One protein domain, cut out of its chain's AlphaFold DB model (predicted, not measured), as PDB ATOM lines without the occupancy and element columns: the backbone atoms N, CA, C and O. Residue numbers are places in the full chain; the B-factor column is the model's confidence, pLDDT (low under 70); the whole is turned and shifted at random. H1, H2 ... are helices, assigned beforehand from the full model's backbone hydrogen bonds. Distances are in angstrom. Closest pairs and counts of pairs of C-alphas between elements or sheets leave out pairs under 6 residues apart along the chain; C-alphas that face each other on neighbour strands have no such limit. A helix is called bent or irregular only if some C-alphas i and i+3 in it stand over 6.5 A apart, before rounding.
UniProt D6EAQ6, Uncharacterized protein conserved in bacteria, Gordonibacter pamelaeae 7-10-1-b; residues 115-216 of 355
ATOM      1  N   GLY A 115     195.093 230.064 321.234       96.25
ATOM      2  CA  GLY A 115     194.327 229.116 322.057       96.25
ATOM      3  C   GLY A 115     195.117 228.574 323.252       96.25
ATOM      4  O   GLY A 115     194.680 228.729 324.388       96.25
ATOM      5  N   ALA A 116     196.324 228.049 323.015       96.06
ATOM      6  CA  ALA A 116     197.180 227.504 324.075       96.06
ATOM      7  C   ALA A 116     197.609 228.564 325.109       96.06
ATOM      8  O   ALA A 116     197.719 228.280 326.301       96.06
ATOM      9  N   LEU A 117     197.825 229.807 324.663       96.50
ATOM     10  CA  LEU A 117     198.149 230.926 325.549       96.50
ATOM     11  C   LEU A 117     196.962 231.263 326.461       96.50
ATOM     12  O   LEU A 117     197.145 231.500 327.655       96.50
ATOM     13  N   TRP A 118     195.748 231.273 325.909       97.19
ATOM     14  CA  TRP A 118     194.530 231.501 326.682       97.19
ATOM     15  C   TRP A 118     194.228 230.362 327.653       97.19
ATOM     16  O   TRP A 118     193.837 230.630 328.787       97.19
ATOM     17  N   GLU A 119     194.424 229.112 327.236       97.19
ATOM     18  CA  GLU A 119     194.251 227.935 328.091       97.19
ATOM     19  C   GLU A 119     195.172 228.011 329.312       97.19
ATOM     20  O   GLU A 119     194.680 227.953 330.437       97.19
ATOM     21  N   ARG A 120     196.469 228.280 329.109       97.69
ATOM     22  CA  ARG A 120     197.428 228.461 330.211       97.69
ATOM     23  C   ARG A 120     197.075 229.646 331.108       97.69
ATOM     24  O   ARG A 120     197.140 229.540 332.330       97.69
ATOM     25  N   MET A 121     196.705 230.788 330.522       97.44
ATOM     26  CA  MET A 121     196.301 231.965 331.297       97.44
ATOM     27  C   MET A 121     195.075 231.650 332.160       97.44
ATOM     28  O   MET A 121     195.074 231.959 333.348       97.44
ATOM     29  N   SER A 122     194.071 230.992 331.580       96.38
ATOM     30  CA  SER A 122     192.845 230.593 332.273       96.38
ATOM     31  C   SER A 122     193.138 229.608 333.398       96.38
ATOM     32  O   SER A 122     192.677 229.816 334.516       96.38
ATOM     33  N   GLU A 123     193.944 228.578 333.138       97.00
ATOM     34  CA  GLU A 123     194.369 227.595 334.137       97.00
ATOM     35  C   GLU A 123     195.058 228.273 335.328       97.00
ATOM     36  O   GLU A 123     194.644 228.102 336.475       97.00
ATOM     37  N   ARG A 124     196.076 229.100 335.069       97.19
ATOM     38  CA  ARG A 124     196.834 229.792 336.120       97.19
ATOM     39  C   ARG A 124     195.959 230.754 336.918       97.19
ATOM     40  O   ARG A 124     196.067 230.818 338.141       97.19
ATOM     41  N   THR A 125     195.048 231.457 336.252       95.12
ATOM     42  CA  THR A 125     194.039 232.298 336.901       95.12
ATOM     43  C   THR A 125     193.112 231.491 337.810       95.12
ATOM     44  O   THR A 125     192.874 231.904 338.945       95.12
ATOM     45  N   LEU A 126     192.609 230.348 337.346       93.81
ATOM     46  CA  LEU A 126     191.737 229.480 338.138       93.81
ATOM     47  C   LEU A 126     192.474 228.899 339.347       93.81
ATOM     48  O   LEU A 126     191.917 228.900 340.439       93.81
ATOM     49  N   ARG A 127     193.743 228.505 339.192       94.38
ATOM     50  CA  ARG A 127     194.585 228.043 340.310       94.38
ATOM     51  C   ARG A 127     194.804 229.130 341.364       94.38
ATOM     52  O   ARG A 127     194.796 228.826 342.553       94.38
ATOM     53  N   LEU A 128     194.968 230.394 340.960       92.50
ATOM     54  CA  LEU A 128     195.008 231.512 341.915       92.50
ATOM     55  C   LEU A 128     193.677 231.652 342.658       92.50
ATOM     56  O   LEU A 128     193.680 231.843 343.873       92.50
ATOM     57  N   ALA A 129     192.549 231.564 341.948       90.06
ATOM     58  CA  ALA A 129     191.229 231.678 342.562       90.06
ATOM     59  C   ALA A 129     190.980 230.537 343.558       90.06
ATOM     60  O   ALA A 129     190.604 230.789 344.700       90.06
ATOM     61  N   GLU A 130     191.266 229.295 343.171       90.06
ATOM     62  CA  GLU A 130     191.133 228.115 344.030       90.06
ATOM     63  C   GLU A 130     191.999 228.232 345.291       90.06
ATOM     64  O   GLU A 130     191.510 228.046 346.403       90.06
ATOM     65  N   ARG A 131     193.275 228.606 345.138       88.19
ATOM     66  CA  ARG A 131     194.232 228.647 346.254       88.19
ATOM     67  C   ARG A 131     193.967 229.787 347.236       88.19
ATOM     68  O   ARG A 131     194.247 229.638 348.427       88.19
ATOM     69  N   TYR A 132     193.456 230.923 346.758       83.88
ATOM     70  CA  TYR A 132     193.412 232.151 347.557       83.88
ATOM     71  C   TYR A 132     192.015 232.696 347.862       83.88
ATOM     72  O   TYR A 132     191.912 233.496 348.788       83.88
ATOM     73  N   SER A 133     190.946 232.265 347.185       77.81
ATOM     74  CA  SER A 133     189.579 232.774 347.431       77.81
ATOM     75  C   SER A 133     189.126 232.623 348.893       77.81
ATOM     76  O   SER A 133     188.641 233.580 349.503       77.81
ATOM     77  N   GLU A 134     189.352 231.456 349.504       74.00
ATOM     78  CA  GLU A 134     189.022 231.228 350.918       74.00
ATOM     79  C   GLU A 134     190.002 231.902 351.883       74.00
ATOM     80  O   GLU A 134     189.591 232.484 352.892       74.00
ATOM     81  N   ARG A 135     191.310 231.815 351.590       70.81
ATOM     82  CA  ARG A 135     192.373 232.413 352.416       70.81
ATOM     83  C   ARG A 135     192.178 233.920 352.534       70.81
ATOM     84  O   ARG A 135     192.325 234.469 353.618       70.81
ATOM     85  N   TRP A 136     191.759 234.558 351.451       65.75
ATOM     86  CA  TRP A 136     191.442 235.975 351.384       65.75
ATOM     87  C   TRP A 136     190.297 236.388 352.313       65.75
ATOM     88  O   TRP A 136     190.467 237.299 353.124       65.75
ATOM     89  N   SER A 137     189.175 235.663 352.268       60.66
ATOM     90  CA  SER A 137     188.003 235.939 353.114       60.66
ATOM     91  C   SER A 137     188.326 235.868 354.614       60.66
ATOM     92  O   SER A 137     187.685 236.535 355.424       60.66
ATOM     93  N   LYS A 138     189.330 235.065 354.993       62.69
ATOM     94  CA  LYS A 138     189.781 234.890 356.383       62.69
ATOM     95  C   LYS A 138     190.914 235.841 356.781       62.69
ATOM     96  O   LYS A 138     190.917 236.322 357.908       62.69
ATOM     97  N   ALA A 139     191.876 236.087 355.891       57.03
ATOM     98  CA  ALA A 139     193.097 236.832 356.202       57.03
ATOM     99  C   ALA A 139     192.882 238.349 356.260       57.03
ATOM    100  O   ALA A 139     193.598 239.033 356.989       57.03
ATOM    101  N   CYS A 140     191.913 238.890 355.515       54.69
ATOM    102  CA  CYS A 140     191.653 240.325 355.533       54.69
ATOM    103  C   CYS A 140     190.186 240.648 355.180       54.69
ATOM    104  O   CYS A 140     189.892 240.982 354.032       54.69
ATOM    105  N   PRO A 141     189.256 240.607 356.157       54.72
ATOM    106  CA  PRO A 141     187.828 240.891 355.941       54.72
ATOM    107  C   PRO A 141     187.533 242.292 355.375       54.72
ATOM    108  O   PRO A 141     186.421 242.556 354.929       54.72
ATOM    109  N   SER A 142     188.511 243.201 355.435       53.53
ATOM    110  CA  SER A 142     188.423 244.600 355.011       53.53
ATOM    111  C   SER A 142     189.078 244.897 353.658       53.53
ATOM    112  O   SER A 142     189.031 246.048 353.223       53.53
ATOM    113  N   THR A 143     189.714 243.919 352.998       58.78
ATOM    114  CA  THR A 143     190.326 244.165 351.683       58.78
ATOM    115  C   THR A 143     189.267 244.097 350.591       58.78
ATOM    116  O   THR A 143     188.554 243.105 350.475       58.78
ATOM    117  N   ASP A 144     189.194 245.162 349.797       67.12
ATOM    118  CA  ASP A 144     188.269 245.318 348.680       67.12
ATOM    119  C   ASP A 144     188.379 244.140 347.685       67.12
ATOM    120  O   ASP A 144     189.466 243.920 347.132       67.12
ATOM    121  N   PRO A 145     187.279 243.396 347.435       68.06
ATOM    122  CA  PRO A 145     187.156 242.418 346.360       68.06
ATOM    123  C   PRO A 145     187.802 242.832 345.033       68.06
ATOM    124  O   PRO A 145     188.457 242.031 344.355       68.06
ATOM    125  N   ASP A 146     187.702 244.115 344.705       79.75
ATOM    126  CA  ASP A 146     188.187 244.661 343.446       79.75
ATOM    127  C   ASP A 146     189.718 244.814 343.404       79.75
ATOM    128  O   ASP A 146     190.316 244.760 342.323       79.75
ATOM    129  N   ALA A 147     190.395 244.919 344.554       82.69
ATOM    130  CA  ALA A 147     191.852 245.063 344.618       82.69
ATOM    131  C   ALA A 147     192.582 243.803 344.127       82.69
ATOM    132  O   ALA A 147     193.577 243.894 343.399       82.69
ATOM    133  N   LEU A 148     192.071 242.619 344.476       83.12
ATOM    134  CA  LEU A 148     192.647 241.346 344.041       83.12
ATOM    135  C   LEU A 148     192.366 241.067 342.567       83.12
ATOM    136  O   LEU A 148     193.275 240.670 341.837       83.12
ATOM    137  N   VAL A 149     191.157 241.374 342.096       88.94
ATOM    138  CA  VAL A 149     190.811 241.303 340.667       88.94
ATOM    139  C   VAL A 149     191.718 242.228 339.846       88.94
ATOM    140  O   VAL A 149     192.255 241.820 338.809       88.94
ATOM    141  N   ALA A 150     191.962 243.451 340.325       90.75
ATOM    142  CA  ALA A 150     192.874 244.397 339.688       90.75
ATOM    143  C   ALA A 150     194.330 243.899 339.685       90.75
ATOM    144  O   ALA A 150     195.013 244.007 338.660       90.75
ATOM    145  N   ALA A 151     194.802 243.309 340.788       92.44
ATOM    146  CA  ALA A 151     196.137 242.721 340.859       92.44
ATOM    147  C   ALA A 151     196.293 241.558 339.870       92.44
ATOM    148  O   ALA A 151     197.247 241.560 339.090       92.44
ATOM    149  N   VAL A 152     195.328 240.632 339.821       93.12
ATOM    150  CA  VAL A 152     195.303 239.524 338.851       93.12
ATOM    151  C   VAL A 152     195.331 240.061 337.422       93.12
ATOM    152  O   VAL A 152     196.167 239.626 336.631       93.12
ATOM    153  N   ARG A 153     194.517 241.075 337.095       95.00
ATOM    154  CA  ARG A 153     194.546 241.738 335.777       95.00
ATOM    155  C   ARG A 153     195.938 242.272 335.426       95.00
ATOM    156  O   ARG A 153     196.380 242.143 334.283       95.00
ATOM    157  N   ALA A 154     196.620 242.887 336.390       95.69
ATOM    158  CA  ALA A 154     197.931 243.499 336.191       95.69
ATOM    159  C   ALA A 154     199.055 242.471 335.983       95.69
ATOM    160  O   ALA A 154     200.047 242.782 335.312       95.69
ATOM    161  N   VAL A 155     198.913 241.265 336.543       96.19
ATOM    162  CA  VAL A 155     199.949 240.223 336.498       96.19
ATOM    163  C   VAL A 155     199.654 239.079 335.528       96.19
ATOM    164  O   VAL A 155     200.599 238.413 335.123       96.19
ATOM    165  N   ALA A 156     198.404 238.874 335.091       95.44
ATOM    166  CA  ALA A 156     197.972 237.698 334.320       95.44
ATOM    167  C   ALA A 156     198.851 237.380 333.098       95.44
ATOM    168  O   ALA A 156     199.193 236.223 332.872       95.44
ATOM    169  N   GLY A 157     199.259 238.403 332.336       95.06
ATOM    170  CA  GLY A 157     200.159 238.232 331.189       95.06
ATOM    171  C   GLY A 157     201.518 237.654 331.592       95.06
ATOM    172  O   GLY A 157     201.895 236.586 331.126       95.06
ATOM    173  N   ARG A 158     202.198 238.308 332.543       96.50
ATOM    174  CA  ARG A 158     203.501 237.860 333.062       96.50
ATOM    175  C   ARG A 158     203.404 236.499 333.754       96.50
ATOM    176  O   ARG A 158     204.273 235.660 333.577       96.50
ATOM    177  N   CYS A 159     202.320 236.249 334.490       96.12
ATOM    178  CA  CYS A 159     202.055 234.936 335.069       96.12
ATOM    179  C   CYS A 159     201.920 233.855 333.999       96.12
ATOM    180  O   CYS A 159     202.281 232.729 334.287       96.12
ATOM    181  N   CYS A 160     201.420 234.153 332.798       95.75
ATOM    182  CA  CYS A 160     201.309 233.187 331.699       95.75
ATOM    183  C   CYS A 160     202.664 232.893 331.019       95.75
ATOM    184  O   CYS A 160     202.888 231.789 330.513       95.75
ATOM    185  N   GLU A 161     203.575 233.866 331.042       95.81
ATOM    186  CA  GLU A 161     204.924 233.775 330.466       95.81
ATOM    187  C   GLU A 161     205.896 232.954 331.323       95.81
ATOM    188  O   GLU A 161     206.876 232.444 330.789       95.81
ATOM    189  N   LEU A 162     205.625 232.788 332.624       96.94
ATOM    190  CA  LEU A 162     206.486 232.001 333.510       96.94
ATOM    191  C   LEU A 162     206.629 230.549 333.040       96.94
ATOM    192  O   LEU A 162     205.649 229.898 332.659       96.94
ATOM    193  N   GLU A 163     207.834 230.001 333.163       95.88
ATOM    194  CA  GLU A 163     208.025 228.556 333.089       95.88
ATOM    195  C   GLU A 163     207.304 227.859 334.248       95.88
ATOM    196  O   GLU A 163     207.019 228.464 335.283       95.88
ATOM    197  N   GLU A 164     207.005 226.570 334.092       95.19
ATOM    198  CA  GLU A 164     206.225 225.835 335.094       95.19
ATOM    199  C   GLU A 164     206.905 225.814 336.466       95.19
ATOM    200  O   GLU A 164     206.260 225.959 337.500       95.19
ATOM    201  N   ARG A 165     208.238 225.738 336.478       95.38
ATOM    202  CA  ARG A 165     209.021 225.809 337.710       95.38
ATOM    203  C   ARG A 165     208.844 227.152 338.428       95.38
ATOM    204  O   ARG A 165     208.634 227.163 339.638       95.38
ATOM    205  N   ASP A 166     208.946 228.268 337.708       96.62
ATOM    206  CA  ASP A 166     208.804 229.608 338.292       96.62
ATOM    207  C   ASP A 166     207.369 229.894 338.725       96.62
ATOM    208  O   ASP A 166     207.148 230.551 339.742       96.62
ATOM    209  N   TRP A 167     206.397 229.352 337.994       97.06
ATOM    210  CA  TRP A 167     204.995 229.399 338.375       97.06
ATOM    211  C   TRP A 167     204.743 228.709 339.720       97.06
ATOM    212  O   TRP A 167     204.166 229.319 340.622       97.06
ATOM    213  N   GLU A 168     205.239 227.485 339.911       96.06
ATOM    214  CA  GLU A 168     205.108 226.788 341.196       96.06
ATOM    215  C   GLU A 168     205.838 227.523 342.331       96.06
ATOM    216  O   GLU A 168     205.306 227.648 343.438       96.06
ATOM    217  N   MET A 169     207.027 228.076 342.064       96.31
ATOM    218  CA  MET A 169     207.761 228.872 343.056       96.31
ATOM    219  C   MET A 169     207.025 230.164 343.431       96.31
ATOM    220  O   MET A 169     207.019 230.524 344.608       96.31
ATOM    221  N   LEU A 170     206.355 230.828 342.483       96.50
ATOM    222  CA  LEU A 170     205.501 231.986 342.761       96.50
ATOM    223  C   LEU A 170     204.382 231.628 343.739       96.50
ATOM    224  O   LEU A 170     204.179 232.349 344.716       96.50
ATOM    225  N   LEU A 171     203.687 230.513 343.514       95.12
ATOM    226  CA  LEU A 171     202.606 230.091 344.401       95.12
ATOM    227  C   LEU A 171     203.120 229.710 345.799       95.12
ATOM    228  O   LEU A 171     202.510 230.082 346.799       95.12
ATOM    229  N   LEU A 172     204.262 229.020 345.891       94.62
ATOM    230  CA  LEU A 172     204.893 228.697 347.177       94.62
ATOM    231  C   LEU A 172     205.356 229.952 347.931       94.62
ATOM    232  O   LEU A 172     205.181 230.035 349.147       94.62
ATOM    233  N   ALA A 173     205.924 230.932 347.221       94.38
ATOM    234  CA  ALA A 173     206.324 232.213 347.796       94.38
ATOM    235  C   ALA A 173     205.122 232.963 348.367       94.38
ATOM    236  O   ALA A 173     205.169 233.424 349.506       94.38
ATOM    237  N   LEU A 174     204.042 233.067 347.590       92.81
ATOM    238  CA  LEU A 174     202.819 233.740 348.015       92.81
ATOM    239  C   LEU A 174     202.185 233.047 349.216       92.81
ATOM    240  O   LEU A 174     201.848 233.730 350.177       92.81
ATOM    241  N   ASP A 175     202.084 231.718 349.201       91.56
ATOM    242  CA  ASP A 175     201.567 230.952 350.337       91.56
ATOM    243  C   ASP A 175     202.323 231.255 351.619       91.56
ATOM    244  O   ASP A 175     201.723 231.608 352.631       91.56
ATOM    245  N   TRP A 176     203.648 231.149 351.562       91.81
ATOM    246  CA  TRP A 176     204.463 231.356 352.740       91.81
ATOM    247  C   TRP A 176     204.376 232.801 353.241       91.81
ATOM    248  O   TRP A 176     204.260 233.015 354.444       91.81
ATOM    249  N   LEU A 177     204.398 233.791 352.343       91.06
ATOM    250  CA  LEU A 177     204.330 235.207 352.722       91.06
ATOM    251  C   LEU A 177     202.975 235.566 353.346       91.06
ATOM    252  O   LEU A 177     202.935 236.271 354.353       91.06
ATOM    253  N   VAL A 178     201.879 235.032 352.800       88.31
ATOM    254  CA  VAL A 178     200.526 235.211 353.354       88.31
ATOM    255  C   VAL A 178     200.403 234.579 354.742       88.31
ATOM    256  O   VAL A 178     199.741 235.156 355.607       88.31
ATOM    257  N   ASP A 179     201.060 233.442 354.973       88.00
ATOM    258  CA  ASP A 179     201.059 232.748 356.263       88.00
ATOM    259  C   ASP A 179     202.045 233.377 357.286       88.00
ATOM    260  O   ASP A 179     201.942 233.106 358.479       88.00
ATOM    261  N   ASN A 180     202.983 234.239 356.853       88.19
ATOM    262  CA  ASN A 180     204.072 234.802 357.679       88.19
ATOM    263  C   ASN A 180     204.190 236.337 357.574       88.19
ATOM    264  O   ASN A 180     205.284 236.892 357.487       88.19
ATOM    265  N   GLN A 181     203.064 237.048 357.596       83.19
ATOM    266  CA  GLN A 181     203.007 238.468 357.220       83.19
ATOM    267  C   GLN A 181     203.778 239.440 358.135       83.19
ATOM    268  O   GLN A 181     204.138 240.535 357.700       83.19
ATOM    269  N   ASP A 182     203.998 239.076 359.400       80.56
ATOM    270  CA  ASP A 182     204.700 239.922 360.382       80.56
ATOM    271  C   ASP A 182     206.196 239.608 360.475       80.56
ATOM    272  O   ASP A 182     206.943 240.274 361.196       80.56
ATOM    273  N   ALA A 183     206.655 238.591 359.751       75.75
ATOM    274  CA  ALA A 183     208.007 238.106 359.887       75.75
ATOM    275  C   ALA A 183     208.933 238.730 358.834       75.75
ATOM    276  O   ALA A 183     208.756 238.569 357.629       75.75
ATOM    277  N   THR A 184     209.957 239.442 359.300       80.00
ATOM    278  CA  THR A 184     210.953 240.118 358.459       80.00
ATOM    279  C   THR A 184     212.160 239.213 358.245       80.00
ATOM    280  O   THR A 184     213.163 239.287 358.949       80.00
ATOM    281  N   TYR A 185     212.059 238.331 357.255       85.38
ATOM    282  CA  TYR A 185     213.126 237.396 356.902       85.38
ATOM    283  C   TYR A 185     213.975 237.911 355.740       85.38
ATOM    284  O   TYR A 185     213.488 238.612 354.851       85.38
ATOM    285  N   PHE A 186     215.248 237.527 355.697       89.56
ATOM    286  CA  PHE A 186     216.026 237.613 354.464       89.56
ATOM    287  C   PHE A 186     215.423 236.661 353.431       89.56
ATOM    288  O   PHE A 186     214.987 235.564 353.776       89.56
ATOM    289  N   VAL A 187     215.481 237.009 352.144       89.75
ATOM    290  CA  VAL A 187     214.974 236.129 351.068       89.75
ATOM    291  C   VAL A 187     215.575 234.717 351.148       89.75
ATOM    292  O   VAL A 187     214.893 233.729 350.911       89.75
ATOM    293  N   ARG A 188     216.844 234.600 351.549       89.12
ATOM    294  CA  ARG A 188     217.535 233.306 351.694       89.12
ATOM    295  C   ARG A 188     217.093 232.480 352.906       89.12
ATOM    296  O   ARG A 188     217.488 231.326 353.010       89.12
ATOM    297  N   GLN A 189     216.316 233.056 353.821       90.12
ATOM    298  CA  GLN A 189     215.722 232.341 354.952       90.12
ATOM    299  C   GLN A 189     214.349 231.757 354.616       90.12
ATOM    300  O   GLN A 189     213.811 231.001 355.421       90.12
ATOM    301  N   LEU A 190     213.781 232.085 353.448       91.19
ATOM    302  CA  LEU A 190     212.531 231.486 353.008       91.19
ATOM    303  C   LEU A 190     212.734 229.968 352.865       91.19
ATOM    304  O   LEU A 190     213.589 229.549 352.080       91.19
ATOM    305  N   PRO A 191     211.968 229.123 353.580       91.50
ATOM    306  CA  PRO A 191     212.118 227.670 353.548       91.50
ATOM    307  C   PRO A 191     211.475 227.072 352.283       91.50
ATOM    308  O   PRO A 191     210.723 226.102 352.340       91.50
ATOM    309  N   ILE A 192     211.757 227.671 351.124       91.69
ATOM    310  CA  ILE A 192     211.161 227.341 349.833       91.69
ATOM    311  C   ILE A 192     212.282 226.926 348.891       91.69
ATOM    312  O   ILE A 192     213.175 227.705 348.554       91.69
ATOM    313  N   ARG A 193     212.246 225.667 348.458       90.81
ATOM    314  CA  ARG A 193     213.261 225.120 347.557       90.81
ATOM    315  C   ARG A 193     213.236 225.868 346.224       90.81
ATOM    316  O   ARG A 193     212.195 225.955 345.587       90.81
ATOM    317  N   GLY A 194     214.404 226.333 345.786       88.44
ATOM    318  CA  GLY A 194     214.584 226.982 344.486       88.44
ATOM    319  C   GLY A 194     214.467 228.505 344.499       88.44
ATOM    320  O   GLY A 194     214.855 229.114 343.507       88.44
ATOM    321  N   ILE A 195     214.026 229.117 345.603       92.44
ATOM    322  CA  ILE A 195     214.008 230.575 345.742       92.44
ATOM    323  C   ILE A 195     215.357 231.058 346.274       92.44
ATOM    324  O   ILE A 195     215.797 230.673 347.356       92.44
ATOM    325  N   ASP A 196     215.997 231.942 345.516       90.31
ATOM    326  CA  ASP A 196     217.148 232.718 345.959       90.31
ATOM    327  C   ASP A 196     216.882 234.226 345.811       90.31
ATOM    328  O   ASP A 196     215.811 234.662 345.377       90.31
ATOM    329  N   THR A 197     217.861 235.042 346.206       90.06
ATOM    330  CA  THR A 197     217.766 236.504 346.111       90.06
ATOM    331  C   THR A 197     217.504 236.979 344.678       90.06
ATOM    332  O   THR A 197     216.643 237.833 344.489       90.06
ATOM    333  N   LYS A 198     218.170 236.391 343.674       92.31
ATOM    334  CA  LYS A 198     218.028 236.790 342.264       92.31
ATOM    335  C   LYS A 198     216.646 236.439 341.733       92.31
ATOM    336  O   LYS A 198     216.040 237.235 341.017       92.31
ATOM    337  N   TRP A 199     216.134 235.270 342.110       95.44
ATOM    338  CA  TRP A 199     214.780 234.868 341.768       95.44
ATOM    339  C   TRP A 199     213.768 235.860 342.340       95.44
ATOM    340  O   TRP A 199     212.948 236.389 341.594       95.44
ATOM    341  N   MET A 200     213.856 236.185 343.634       94.19
ATOM    342  CA  MET A 200     212.925 237.132 344.251       94.19
ATOM    343  C   MET A 200     213.016 238.517 343.604       94.19
ATOM    344  O   MET A 200     211.981 239.107 343.315       94.19
ATOM    345  N   GLU A 201     214.226 239.023 343.343       93.00
ATOM    346  CA  GLU A 201     214.468 240.297 342.646       93.00
ATOM    347  C   GLU A 201     213.821 240.333 341.256       93.00
ATOM    348  O   GLU A 201     213.088 241.276 340.951       93.00
ATOM    349  N   GLY A 202     214.008 239.282 340.453       95.00
ATOM    350  CA  GLY A 202     213.407 239.167 339.122       95.00
ATOM    351  C   GLY A 202     211.876 239.074 339.137       95.00
ATOM    352  O   GLY A 202     211.221 239.524 338.198       95.00
ATOM    353  N   HIS A 203     211.288 238.557 340.221       96.12
ATOM    354  CA  HIS A 203     209.850 238.284 340.321       96.12
ATOM    355  C   HIS A 203     209.086 239.251 341.244       96.12
ATOM    356  O   HIS A 203     207.877 239.088 341.439       96.12
ATOM    357  N   GLN A 204     209.716 240.315 341.766       93.56
ATOM    358  CA  GLN A 204     209.039 241.277 342.658       93.56
ATOM    359  C   GLN A 204     207.798 241.918 342.021       93.56
ATOM    360  O   GLN A 204     206.824 242.195 342.720       93.56
ATOM    361  N   GLY A 205     207.808 242.125 340.698       95.19
ATOM    362  CA  GLY A 205     206.675 242.667 339.936       95.19
ATOM    363  C   GLY A 205     205.466 241.724 339.817       95.19
ATOM    364  O   GLY A 205     204.424 242.130 339.294       95.19
ATOM    365  N   LEU A 206     205.598 240.478 340.274       96.69
ATOM    366  CA  LEU A 206     204.519 239.497 340.417       96.69
ATOM    367  C   LEU A 206     204.167 239.289 341.892       96.69
ATOM    368  O   LEU A 206     202.999 239.383 342.264       96.69
ATOM    369  N   VAL A 207     205.186 239.082 342.731       95.31
ATOM    370  CA  VAL A 207     205.019 238.788 344.160       95.31
ATOM    371  C   VAL A 207     204.383 239.963 344.902       95.31
ATOM    372  O   VAL A 207     203.400 239.767 345.611       95.31
ATOM    373  N   LYS A 208     204.894 241.194 344.731       93.56
ATOM    374  CA  LYS A 208     204.415 242.355 345.503       93.56
ATOM    375  C   LYS A 208     202.947 242.696 345.223       93.56
ATOM    376  O   LYS A 208     202.206 242.810 346.194       93.56
ATOM    377  N   PRO A 209     202.486 242.832 343.958       93.88
ATOM    378  CA  PRO A 209     201.088 243.174 343.696       93.88
ATOM    379  C   PRO A 209     200.109 242.122 344.221       93.88
ATOM    380  O   PRO A 209     199.099 242.485 344.816       93.88
ATOM    381  N   LEU A 210     200.426 240.834 344.043       92.25
ATOM    382  CA  LEU A 210     199.589 239.738 344.532       92.25
ATOM    383  C   LEU A 210     199.573 239.693 346.064       92.25
ATOM    384  O   LEU A 210     198.502 239.686 346.658       92.25
ATOM    385  N   HIS A 211     200.737 239.753 346.715       90.81
ATOM    386  CA  HIS A 211     200.819 239.770 348.177       90.81
ATOM    387  C   HIS A 211     200.089 240.972 348.785       90.81
ATOM    388  O   HIS A 211     199.341 240.816 349.750       90.81
ATOM    389  N   ARG A 212     200.265 242.169 348.212       89.81
ATOM    390  CA  ARG A 212     199.574 243.381 348.663       89.81
ATOM    391  C   ARG A 212     198.068 243.249 348.529       89.81
ATOM    392  O   ARG A 212     197.355 243.637 349.444       89.81
ATOM    393  N   ALA A 213     197.584 242.685 347.430       87.12
ATOM    394  CA  ALA A 213     196.157 242.457 347.265       87.12
ATOM    395  C   ALA A 213     195.594 241.387 348.215       87.12
ATOM    396  O   ALA A 213     194.415 241.434 348.539       87.12
ATOM    397  N   LEU A 214     196.424 240.448 348.681       84.19
ATOM    398  CA  LEU A 214     196.023 239.406 349.633       84.19
ATOM    399  C   LEU A 214     196.081 239.862 351.100       84.19
ATOM    400  O   LEU A 214     195.319 239.363 351.922       84.19
ATOM    401  N   THR A 215     196.989 240.781 351.439       84.81
ATOM    402  CA  THR A 215     197.319 241.131 352.839       84.81
ATOM    403  C   THR A 215     197.146 242.615 353.180       84.81
ATOM    404  O   THR A 215     197.292 243.001 354.336       84.81
ATOM    405  N   GLY A 216     196.901 243.472 352.187       85.81
ATOM    406  CA  GLY A 216     196.854 244.929 352.336       85.81
ATOM    407  C   GLY A 216     198.225 245.618 352.419       85.81
ATOM    408  O   GLY A 216     198.278 246.845 352.497       85.81
TER     409      GLY A 216
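What this domain is: This is residues 115 to 216 of the 355 residues of the protein "Uncharacterized protein conserved in bacteria" of Gordonibacter pamelaeae 7-10-1-b (UniProt D6EAQ6). Four helices make two crossed layers, with H1 and H3 in one and the side-by-side pair H2 and H4 in the other. A long loop, residues 180 to 196, runs from H3 round one end to H4. The 102 printed residues hold H1, H2, H3 and H4 in that order and no named strand, and the class is all helix. The whole is compact, with a radius of gyration of the C-alphas of 13.4 A and spans of 40 by 32 by 18 A.

Where its parts are: H1, residues 115 to 139, begins with C-alpha 115 at (194.327, 229.116, 322.057) and is 35.0 A long. H2 is residues 145 to 161, 25.4 A. H3 is residues 164 to 179, 22.9 A. H4, residues 197 to 215, 22.0 A, ends with C-alpha 215 at (197.319, 241.131, 352.839). Three helices are irregular: C-alphas 131 and 134 of H1 are 7.5 A apart, 154 and 157 of H2 7.6 A, and 202 and 205 of H4 7.6 A. H4 has a kink of 72 degrees near residue 205.

How they stand to each other: H4 is the hub, touching three helices. It touches H2 at a shallow tilt of 26 degrees, opposite ways; the closest C-alphas, of Leu 148 and Ala 213, are 4.9 A apart. It touches H3 at a steep 52 degrees, closest at C-alphas of Leu 174 and His 211, 6.4 A. With residues 214 to 215 alone it touches H1, closest at C-alphas of Trp 136 and Leu 214, 6.0 A. H1 and H2 form a helical hairpin at 37 degrees, only just steep, and their closest C-alphas, of Met 121 and Cys 160, are 5.2 A apart. H1 and H3 are near each other. Every O i to N i+4 pair is within hydrogen-bond range in H3, against 18 of 21 in H1, 10 of 13 in H2 and 12 of 15 in H4.

The domain as a whole: The C-alphas farthest apart, of Gly 115 and Thr 184, are 41.5 A apart. The printed part has no cut. The link from H3 to H4 is long. Residues 136 to 145 have pLDDT under 70.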